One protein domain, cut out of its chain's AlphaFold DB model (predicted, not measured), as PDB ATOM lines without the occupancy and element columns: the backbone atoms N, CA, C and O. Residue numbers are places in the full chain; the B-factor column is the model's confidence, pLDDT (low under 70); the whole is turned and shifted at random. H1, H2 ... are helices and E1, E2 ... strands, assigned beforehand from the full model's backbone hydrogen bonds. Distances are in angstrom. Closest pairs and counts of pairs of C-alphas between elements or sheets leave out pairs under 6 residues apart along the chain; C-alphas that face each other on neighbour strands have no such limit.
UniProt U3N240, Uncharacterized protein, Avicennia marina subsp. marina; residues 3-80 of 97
ATOM      1  N   VAL A   3     351.048 248.729 389.367       98.12
ATOM      2  CA  VAL A   3     351.802 249.881 388.859       98.12
ATOM      3  C   VAL A   3     353.158 250.062 389.538       98.12
ATOM      4  O   VAL A   3     353.333 249.750 390.713       98.12
ATOM      5  N   THR A   4     354.105 250.610 388.785       98.31
ATOM      6  CA  THR A   4     355.375 251.157 389.266       98.31
ATOM      7  C   THR A   4     355.205 252.656 389.474       98.31
ATOM      8  O   THR A   4     354.806 253.365 388.542       98.31
ATOM      9  N   LEU A   5     355.554 253.148 390.662       97.56
ATOM     10  CA  LEU A   5     355.625 254.580 390.945       97.56
ATOM     11  C   LEU A   5     357.071 255.066 390.809       97.56
ATOM     12  O   LEU A   5     357.949 254.639 391.552       97.56
ATOM     13  N   VAL A   6     357.319 255.994 389.890       97.69
ATOM     14  CA  VAL A   6     358.545 256.803 389.865       97.69
ATOM     15  C   VAL A   6     358.257 258.092 390.623       97.69
ATOM     16  O   VAL A   6     357.327 258.808 390.268       97.69
ATOM     17  N   VAL A   7     359.027 258.396 391.662       96.75
ATOM     18  CA  VAL A   7     358.777 259.533 392.554       96.75
ATOM     19  C   VAL A   7     359.893 260.556 392.403       96.75
ATOM     20  O   VAL A   7     361.078 260.209 392.462       96.75
ATOM     21  N   ALA A   8     359.502 261.811 392.206       97.00
ATOM     22  CA  ALA A   8     360.400 262.941 392.074       97.00
ATOM     23  C   ALA A   8     359.957 264.130 392.934       97.00
ATOM     24  O   ALA A   8     358.765 264.365 393.136       97.00
ATOM     25  N   THR A   9     360.933 264.913 393.386       95.19
ATOM     26  CA  THR A   9     360.711 266.164 394.112       95.19
ATOM     27  C   THR A   9     361.319 267.349 393.378       95.19
ATOM     28  O   THR A   9     362.402 267.245 392.799       95.19
ATOM     29  N   THR A  10     360.637 268.493 393.419       93.56
ATOM     30  CA  THR A  10     361.148 269.760 392.876       93.56
ATOM     31  C   THR A  10     362.274 270.374 393.715       93.56
ATOM     32  O   THR A  10     363.018 271.205 393.192       93.56
ATOM     33  N   ASP A  11     362.469 269.916 394.958       92.00
ATOM     34  CA  ASP A  11     363.538 270.376 395.857       92.00
ATOM     35  C   ASP A  11     364.922 269.785 395.524       92.00
ATOM     36  O   ASP A  11     365.943 270.244 396.040       92.00
ATOM     37  N   ASP A  12     364.985 268.781 394.641       93.81
ATOM     38  CA  ASP A  12     366.214 268.074 394.283       93.81
ATOM     39  C   ASP A  12     366.445 268.094 392.756       93.81
ATOM     40  O   ASP A  12     365.745 267.412 391.999       93.81
ATOM     41  N   PRO A  13     367.470 268.813 392.255       94.00
ATOM     42  CA  PRO A  13     367.797 268.837 390.830       94.00
ATOM     43  C   PRO A  13     368.131 267.464 390.226       94.00
ATOM     44  O   PRO A  13     367.896 267.252 389.036       94.00
ATOM     45  N   ALA A  14     368.699 266.534 390.998       94.56
ATOM     46  CA  ALA A  14     368.961 265.171 390.532       94.56
ATOM     47  C   ALA A  14     367.697 264.295 390.552       94.56
ATOM     48  O   ALA A  14     367.694 263.222 389.953       94.56
ATOM     49  N   SER A  15     366.627 264.775 391.187       96.69
ATOM     50  CA  SER A  15     365.292 264.186 391.157       96.69
ATOM     51  C   SER A  15     364.465 264.717 389.982       96.69
ATOM     52  O   SER A  15     364.072 263.957 389.093       96.69
ATOM     53  N   ILE A  16     364.272 266.039 389.914       97.06
ATOM     54  CA  ILE A  16     363.336 266.652 388.963       97.06
ATOM     55  C   ILE A  16     363.846 266.657 387.518       97.06
ATOM     56  O   ILE A  16     363.063 266.505 386.582       97.06
ATOM     57  N   ASN A  17     365.159 266.785 387.290       97.69
ATOM     58  CA  ASN A  17     365.680 266.841 385.921       97.69
ATOM     59  C   ASN A  17     365.488 265.513 385.165       97.69
ATOM     60  O   ASN A  17     365.006 265.554 384.028       97.69
ATOM     61  N   PRO A  18     365.806 264.333 385.743       97.31
ATOM     62  CA  PRO A  18     365.469 263.065 385.104       97.31
ATOM     63  C   PRO A  18     363.959 262.852 384.949       97.31
ATOM     64  O   PRO A  18     363.540 262.340 383.913       97.31
ATOM     65  N   ALA A  19     363.138 263.286 385.913       97.94
ATOM     66  CA  ALA A  19     361.681 263.206 385.811       97.94
ATOM     67  C   ALA A  19     361.146 263.995 384.606       97.94
ATOM     68  O   ALA A  19     360.459 263.440 383.751       97.94
ATOM     69  N   HIS A  20     361.561 265.252 384.449       97.94
ATOM     70  CA  HIS A  20     361.209 266.063 383.284       97.94
ATOM     71  C   HIS A  20     361.722 265.461 381.968       97.94
ATOM     72  O   HIS A  20     361.030 265.514 380.950       97.94
ATOM     73  N   ALA A  21     362.920 264.865 381.972       98.12
ATOM     74  CA  ALA A  21     363.448 264.175 380.798       98.12
ATOM     75  C   ALA A  21     362.598 262.950 380.419       98.12
ATOM     76  O   ALA A  21     362.391 262.712 379.229       98.12
ATOM     77  N   LEU A  22     362.072 262.207 381.403       97.25
ATOM     78  CA  LEU A  22     361.093 261.144 381.171       97.25
ATOM     79  C   LEU A  22     359.799 261.719 380.596       97.25
ATOM     80  O   LEU A  22     359.371 261.256 379.544       97.25
ATOM     81  N   LEU A  23     359.215 262.747 381.221       98.00
ATOM     82  CA  LEU A  23     357.955 263.365 380.783       98.00
ATOM     83  C   LEU A  23     358.016 263.968 379.372       98.00
ATOM     84  O   LEU A  23     356.996 264.041 378.691       98.00
ATOM     85  N   ALA A  24     359.201 264.374 378.909       97.94
ATOM     86  CA  ALA A  24     359.411 264.850 377.543       97.94
ATOM     87  C   ALA A  24     359.364 263.730 376.482       97.94
ATOM     88  O   ALA A  24     359.278 264.017 375.284       97.94
ATOM     89  N   MET A  25     359.438 262.458 376.889       97.38
ATOM     90  CA  MET A  25     359.284 261.312 375.990       97.38
ATOM     91  C   MET A  25     357.808 261.120 375.591       97.38
ATOM     92  O   MET A  25     356.900 261.504 376.327       97.38
ATOM     93  N   PRO A  26     357.512 260.516 374.427       96.75
ATOM     94  CA  PRO A  26     356.132 260.227 374.046       96.75
ATOM     95  C   PRO A  26     355.468 259.213 374.995       96.75
ATOM     96  O   PRO A  26     356.127 258.352 375.577       96.75
ATOM     97  N   GLY A  27     354.139 259.283 375.094       97.12
ATOM     98  CA  GLY A  27     353.315 258.340 375.864       97.12
ATOM     99  C   GLY A  27     352.944 258.808 377.271       97.12
ATOM    100  O   GLY A  27     352.106 258.176 377.908       97.12
ATOM    101  N   TRP A  28     353.512 259.920 377.742       98.12
ATOM    102  CA  TRP A  28     353.102 260.521 379.007       98.12
ATOM    103  C   TRP A  28     351.814 261.324 378.861       98.12
ATOM    104  O   TRP A  28     351.648 262.146 377.957       98.12
ATOM    105  N   HIS A  29     350.907 261.095 379.800       97.25
ATOM    106  CA  HIS A  29     349.643 261.799 379.926       97.25
ATOM    107  C   HIS A  29     349.441 262.219 381.376       97.25
ATOM    108  O   HIS A  29     349.938 261.561 382.287       97.25
ATOM    109  N   GLN A  30     348.672 263.282 381.599       96.50
ATOM    110  CA  GLN A  30     348.289 263.675 382.950       96.50
ATOM    111  C   GLN A  30     347.524 262.531 383.641       96.50
ATOM    112  O   GLN A  30     346.629 261.916 383.049       96.50
ATOM    113  N   GLY A  31     347.928 262.220 384.870       94.31
ATOM    114  CA  GLY A  31     347.287 261.255 385.754       94.31
ATOM    115  C   GLY A  31     346.357 261.933 386.772       94.31
ATOM    116  O   GLY A  31     346.130 263.145 386.699       94.31
ATOM    117  N   PRO A  32     345.780 261.165 387.710       91.00
ATOM    118  CA  PRO A  32     344.981 261.721 388.799       91.00
ATOM    119  C   PRO A  32     345.855 262.534 389.760       91.00
ATOM    120  O   PRO A  32     346.888 262.055 390.219       91.00
ATOM    121  N   THR A  33     345.457 263.755 390.099       84.81
ATOM    122  CA  THR A  33     346.146 264.508 391.159       84.81
ATOM    123  C   THR A  33     345.934 263.800 392.499       84.81
ATOM    124  O   THR A  33     344.791 263.513 392.860       84.81
ATOM    125  N   LEU A  34     347.030 263.503 393.203       86.31
ATOM    126  CA  LEU A  34     347.012 262.956 394.558       86.31
ATOM    127  C   LEU A  34     347.213 264.124 395.531       86.31
ATOM    128  O   LEU A  34     348.121 264.934 395.356       86.31
ATOM    129  N   ASP A  35     346.354 264.240 396.540       81.00
ATOM    130  CA  ASP A  35     346.324 265.405 397.434       81.00
ATOM    131  C   ASP A  35     346.243 266.745 396.653       81.00
ATOM    132  O   ASP A  35     345.850 266.774 395.485       81.00
ATOM    133  N   THR A  36     346.524 267.893 397.279       76.56
ATOM    134  CA  THR A  36     346.563 269.182 396.553       76.56
ATOM    135  C   THR A  36     347.877 269.410 395.808       76.56
ATOM    136  O   THR A  36     347.905 270.204 394.867       76.56
ATOM    137  N   ASP A  37     348.939 268.700 396.198       85.31
ATOM    138  CA  ASP A  37     350.317 269.100 395.894       85.31
ATOM    139  C   ASP A  37     351.108 268.028 395.125       85.31
ATOM    140  O   ASP A  37     352.241 268.286 394.721       85.31
ATOM    141  N   ILE A  38     350.536 266.837 394.887       93.00
ATOM    142  CA  ILE A  38     351.207 265.764 394.141       93.00
ATOM    143  C   ILE A  38     350.632 265.681 392.727       93.00
ATOM    144  O   ILE A  38     349.507 265.229 392.476       93.00
ATOM    145  N   ARG A  39     351.442 266.118 391.765       95.25
ATOM    146  CA  ARG A  39     351.155 265.988 390.336       95.25
ATOM    147  C   ARG A  39     351.465 264.556 389.926       95.25
ATOM    148  O   ARG A  39     352.507 264.023 390.295       95.25
ATOM    149  N   SER A  40     350.587 263.936 389.146       97.00
ATOM    150  CA  SER A  40     350.855 262.609 388.605       97.00
ATOM    151  C   SER A  40     350.741 262.568 387.092       97.00
ATOM    152  O   SER A  40     349.986 263.316 386.460       97.00
ATOM    153  N   PHE A  41     351.495 261.643 386.519       97.94
ATOM    154  CA  PHE A  41     351.538 261.360 385.100       97.94
ATOM    155  C   PHE A  41     351.520 259.852 384.900       97.94
ATOM    156  O   PHE A  41     352.031 259.094 385.724       97.94
ATOM    157  N   LYS A  42     350.942 259.405 383.792       97.75
ATOM    158  CA  LYS A  42     350.868 257.993 383.422       97.75
ATOM    159  C   LYS A  42     351.505 257.755 382.064       97.75
ATOM    160  O   LYS A  42     351.360 258.587 381.167       97.75
ATOM    161  N   ASN A  43     352.148 256.606 381.914       97.75
ATOM    162  CA  ASN A  43     352.629 256.107 380.634       97.75
ATOM    163  C   ASN A  43     352.278 254.621 380.508       97.75
ATOM    164  O   ASN A  43     352.719 253.797 381.310       97.75
ATOM    165  N   GLY A  44     351.435 254.294 379.527       95.38
ATOM    166  CA  GLY A  44     350.842 252.964 379.408       95.38
ATOM    167  C   GLY A  44     350.056 252.544 380.657       95.38
ATOM    168  O   GLY A  44     349.603 253.378 381.446       95.38
ATOM    169  N   ASP A  45     349.908 251.233 380.830       94.50
ATOM    170  CA  ASP A  45     349.040 250.674 381.870       94.50
ATOM    171  C   ASP A  45     349.731 250.626 383.239       94.50
ATOM    172  O   ASP A  45     349.079 250.826 384.261       94.50
ATOM    173  N   SER A  46     351.058 250.458 383.282       95.81
ATOM    174  CA  SER A  46     351.778 250.130 384.521       95.81
ATOM    175  C   SER A  46     352.708 251.213 385.067       95.81
ATOM    176  O   SER A  46     353.168 251.060 386.191       95.81
ATOM    177  N   LEU A  47     353.025 252.288 384.334       97.69
ATOM    178  CA  LEU A  47     353.988 253.291 384.810       97.69
ATOM    179  C   LEU A  47     353.293 254.576 385.260       97.69
ATOM    180  O   LEU A  47     352.465 255.139 384.534       97.69
ATOM    181  N   ARG A  48     353.655 255.052 386.451       97.81
ATOM    182  CA  ARG A  48     353.233 256.340 387.002       97.81
ATOM    183  C   ARG A  48     354.461 257.150 387.394       97.81
ATOM    184  O   ARG A  48     355.446 256.590 387.866       97.81
ATOM    185  N   LEU A  49     354.397 258.460 387.200       98.00
ATOM    186  CA  LEU A  49     355.388 259.405 387.700       98.00
ATOM    187  C   LEU A  49     354.679 260.392 388.615       98.00
ATOM    188  O   LEU A  49     353.698 261.004 388.197       98.00
ATOM    189  N   LEU A  50     355.159 260.510 389.848       96.75
ATOM    190  CA  LEU A  50     354.660 261.428 390.862       96.75
ATOM    191  C   LEU A  50     355.686 262.538 391.071       96.75
ATOM    192  O   LEU A  50     356.861 262.256 391.296       96.75
ATOM    193  N   GLU A  51     355.232 263.782 391.015       95.69
ATOM    194  CA  GLU A  51     356.019 264.957 391.372       95.69
ATOM    195  C   GLU A  51     355.375 265.650 392.563       95.69
ATOM    196  O   GLU A  51     354.185 265.967 392.527       95.69
ATOM    197  N   HIS A  52     356.167 265.934 393.587       93.38
ATOM    198  CA  HIS A  52     355.734 266.708 394.744       93.38
ATOM    199  C   HIS A  52     356.774 267.772 395.101       93.38
ATOM    200  O   HIS A  52     357.897 267.770 394.597       93.38
ATOM    201  N   ASP A  53     356.384 268.698 395.970       90.62
ATOM    202  CA  ASP A  53     357.198 269.860 396.340       90.62
ATOM    203  C   ASP A  53     357.737 269.740 397.783       90.62
ATOM    204  O   ASP A  53     357.916 270.740 398.470       90.62
ATOM    205  N   LYS A  54     357.935 268.503 398.267       86.56
ATOM    206  CA  LYS A  54     358.494 268.201 399.602       86.56
ATOM    207  C   LYS A  54     359.779 267.392 399.494       86.56
ATOM    208  O   LYS A  54     360.048 266.798 398.451       86.56
ATOM    209  N   LEU A  55     360.525 267.258 400.589       84.50
ATOM    210  CA  LEU A  55     361.642 266.318 400.640       84.50
ATOM    211  C   LEU A  55     361.145 264.881 400.444       84.50
ATOM    212  O   LEU A  55     360.147 264.463 401.023       84.50
ATOM    213  N   ILE A  56     361.882 264.098 399.658       83.12
ATOM    214  CA  ILE A  56     361.518 262.708 399.341       83.12
ATOM    215  C   ILE A  56     361.459 261.813 400.591       83.12
ATOM    216  O   ILE A  56     360.722 260.838 400.630       83.12
ATOM    217  N   THR A  57     362.210 262.177 401.633       82.06
ATOM    218  CA  THR A  57     362.243 261.499 402.936       82.06
ATOM    219  C   THR A  57     361.065 261.847 403.845       82.06
ATOM    220  O   THR A  57     360.979 261.298 404.935       82.06
ATOM    221  N   GLU A  58     360.209 262.795 403.455       83.25
ATOM    222  CA  GLU A  58     359.047 263.244 404.237       83.25
ATOM    223  C   GLU A  58     357.714 262.722 403.671       83.25
ATOM    224  O   GLU A  58     356.648 263.034 404.201       83.25
ATOM    225  N   GLU A  59     357.747 261.938 402.588       84.12
ATOM    226  CA  GLU A  59     356.552 261.363 401.959       84.12
ATOM    227  C   GLU A  59     356.251 259.957 402.491       84.12
ATOM    228  O   GLU A  59     356.404 258.954 401.793       84.12
ATOM    229  N   ASP A  60     355.774 259.902 403.735       87.31
ATOM    230  CA  ASP A  60     355.307 258.663 404.359       87.31
ATOM    231  C   ASP A  60     354.078 258.083 403.627       87.31
ATOM    232  O   ASP A  60     353.234 258.815 403.083       87.31
ATOM    233  N   ASP A  61     353.982 256.748 403.630       92.75
ATOM    234  CA  ASP A  61     352.828 255.961 403.166       92.75
ATOM    235  C   ASP A  61     352.319 256.348 401.760       92.75
ATOM    236  O   ASP A  61     351.116 256.311 401.474       92.75
ATOM    237  N   LEU A  62     353.213 256.809 400.878       92.94
ATOM    238  CA  LEU A  62     352.847 257.312 399.550       92.94
ATOM    239  C   LEU A  62     352.214 256.222 398.673       92.94
ATOM    240  O   LEU A  62     351.285 256.503 397.915       92.94
ATOM    241  N   ASP A  63     352.684 254.985 398.805       95.06
ATOM    242  CA  ASP A  63     352.074 253.805 398.204       95.06
ATOM    243  C   ASP A  63     350.631 253.626 398.681       95.06
ATOM    244  O   ASP A  63     349.713 253.656 397.862       95.06
ATOM    245  N   LEU A  64     350.401 253.552 399.994       96.06
ATOM    246  CA  LEU A  64     349.070 253.360 400.574       96.06
ATOM    247  C   LEU A  64     348.103 254.480 400.175       96.06
ATOM    248  O   LEU A  64     346.937 254.222 399.867       96.06
ATOM    249  N   ARG A  65     348.584 255.730 400.146       94.62
ATOM    250  CA  ARG A  65     347.798 256.880 399.679       94.62
ATOM    251  C   ARG A  65     347.447 256.763 398.198       94.62
ATOM    252  O   ARG A  65     346.299 257.031 397.834       94.62
ATOM    253  N   TRP A  66     348.383 256.332 397.353       95.62
ATOM    254  CA  TRP A  66     348.120 256.088 395.935       95.62
ATOM    255  C   TRP A  66     347.076 254.988 395.732       95.62
ATOM    256  O   TRP A  66     346.103 255.197 395.000       95.62
ATOM    257  N   GLU A  67     347.235 253.843 396.404       96.75
ATOM    258  CA  GLU A  67     346.295 252.723 396.296       96.75
ATOM    259  C   GLU A  67     344.888 253.134 396.738       96.75
ATOM    260  O   GLU A  67     343.908 252.843 396.051       96.75
ATOM    261  N   ALA A  68     344.779 253.871 397.847       95.44
ATOM    262  CA  ALA A  68     343.503 254.357 398.356       95.44
ATOM    263  C   ALA A  68     342.819 255.349 397.398       95.44
ATOM    264  O   ALA A  68     341.596 255.319 397.252       95.44
ATOM    265  N   ALA A  69     343.591 256.221 396.743       94.56
ATOM    266  CA  ALA A  69     343.059 257.245 395.848       94.56
ATOM    267  C   ALA A  69     342.675 256.707 394.460       94.56
ATOM    268  O   ALA A  69     341.759 257.235 393.827       94.56
ATOM    269  N   THR A  70     343.374 255.681 393.971       95.00
ATOM    270  CA  THR A  70     343.268 255.228 392.572       95.00
ATOM    271  C   THR A  70     342.709 253.815 392.416       95.00
ATOM    272  O   THR A  70     342.188 253.478 391.353       95.00
ATOM    273  N   GLY A  71     342.802 252.980 393.455       96.19
ATOM    274  CA  GLY A  71     342.532 251.542 393.376       96.19
ATOM    275  C   GLY A  71     343.608 250.748 392.622       96.19
ATOM    276  O   GLY A  71     343.415 249.560 392.344       96.19
ATOM    277  N   GLU A  72     344.723 251.379 392.248       97.06
ATOM    278  CA  GLU A  72     345.881 250.716 391.649       97.06
ATOM    279  C   GLU A  72     346.776 250.147 392.747       97.06
ATOM    280  O   GLU A  72     347.059 250.834 393.716       97.06
ATOM    281  N   THR A  73     347.234 248.906 392.594       98.06
ATOM    282  CA  THR A  73     348.167 248.273 393.533       98.06
ATOM    283  C   THR A  73     349.592 248.668 393.176       98.06
ATOM    284  O   THR A  73     350.004 248.499 392.025       98.06
ATOM    285  N   VAL A  74     350.362 249.147 394.145       98.00
ATOM    286  CA  VAL A  74     351.757 249.538 393.940       98.00
ATOM    287  C   VAL A  74     352.643 248.295 394.012       98.00
ATOM    288  O   VAL A  74     352.696 247.596 395.019       98.00
ATOM    289  N   LEU A  75     353.334 247.996 392.911       97.94
ATOM    290  CA  LEU A  75     354.275 246.878 392.814       97.94
ATOM    291  C   LEU A  75     355.672 247.274 393.299       97.94
ATOM    292  O   LEU A  75     356.353 246.486 393.952       97.94
ATOM    293  N   GLU A  76     356.109 248.477 392.937       96.12
ATOM    294  CA  GLU A  76     357.430 249.003 393.261       96.12
ATOM    295  C   GLU A  76     357.426 250.533 393.261       96.12
ATOM    296  O   GLU A  76     356.640 251.181 392.560       96.12
ATOM    297  N   MET A  77     358.353 251.098 394.032       95.88
ATOM    298  CA  MET A  77     358.621 252.529 394.083       95.88
ATOM    299  C   MET A  77     360.080 252.799 393.724       95.88
ATOM    300  O   MET A  77     360.994 252.172 394.259       95.88
ATOM    301  N   ILE A  78     360.292 253.752 392.821       96.38
ATOM    302  CA  ILE A  78     361.605 254.193 392.362       96.38
ATOM    303  C   ILE A  78     361.738 255.677 392.680       96.38
ATOM    304  O   ILE A  78     361.097 256.517 392.053       96.38
ATOM    305  N   PHE A  79     362.604 256.002 393.632       95.56
ATOM    306  CA  PHE A  79     362.879 257.377 394.031       95.56
ATOM    307  C   PHE A  79     364.048 257.940 393.225       95.56
ATOM    308  O   PHE A  79     365.158 257.401 393.244       95.56
ATOM    309  N   LEU A  80     363.808 259.038 392.513       96.06
ATOM    310  CA  LEU A  80     364.871 259.812 391.882       96.06
ATOM    311  C   LEU A  80     365.427 260.768 392.935       96.06
ATOM    312  O   LEU A  80     364.679 261.578 393.474       96.06
TER     313      LEU A  80
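AT A GLANCE: This is residues 3 to 80 of the 97 residues of an uncharacterized protein of Avicennia marina subsp. marina (UniProt U3N240). A strongly twisted sheet of five strands has one helix over each face: H1 packs slantwise over E4 and E1, and the shorter H2 is on the opposite face, close to the edge strand E5. E4 and E1 run through the middle of the whole, while the short strand E2 makes the other edge. The printed part has 78 residues, with two named helices and five named strands in the order E1, H1, E2, E3, E4, H2, E5. The sheet runs E2, E3, E4, E1, E5 and is mixed, and the class is mixed, helices and strands. The whole is compact, with a radius of gyration of the C-alphas of 11.4 A, and rounded, with spans of 30 by 30 by 22 A.

HOW THE PARTS SIT: E1, residues 3 to 9, is an inner strand, parallel to its neighbours E4, residues 47 to 52, and E5, residues 73 to 79. N 6 and O 48 are 2.8 A apart, and N 5 and O 76 2.9 A, both within hydrogen-bond range. H1, residues 13 to 23, is on the sheet at a height of 8.7 A, over E4 and E1, slantwise to the strands at 40 degrees to E1 on the local plane; its closest C-alphas to E1 are those of Ser 15 and Ala 8, 5.1 A apart. E2, residues 28 to 30, E3, residues 39 to 43, and E4 form a meander, each strand the antiparallel neighbour of the one before, in two hairpins; N 29 and O 42 are 2.9 A apart, and N 41 and O 49 2.8 A. H2, residues 62 to 70, is on the opposite face at a height of 7.3 A, only just over E1 with 3 of its 9 C-alphas, and only just across the strands at 63 degrees to E1 on the local plane; its closest C-alphas to E5 are those of Glu 67 and Thr 73, 5.6 A apart. E1, H1, E2 and E4, H2, E5 are split strand-helix-strand units, in each of which a helix comes between two strands of the one sheet that are not neighbours, with E3 and E4 between E1 and E2 in the sheet and E1 between E4 and E5, and both crossovers are right-handed. In H2 every O i to N i+4 pair is within hydrogen-bond range, in H1 6 of 7.

IN THESE COORDINATES: E1 begins at C-alpha 3 (351.802, 249.881, 388.859) and is 19.3 A long. H1 measures 15.1 A, E2 7.0 A, E3 13.9 A, E4 16.8 A and H2 12.0 A. E5, 17.3 A, ends at C-alpha 79 (362.879, 257.377, 394.031).

THE WHOLE: The two C-alphas farthest apart, those of Pro 13 and Gly 71, are 30.7 A apart. The printed part has no cut and no long link. The mean pLDDT of the printed part is 94.2, and no printed residue is under 70.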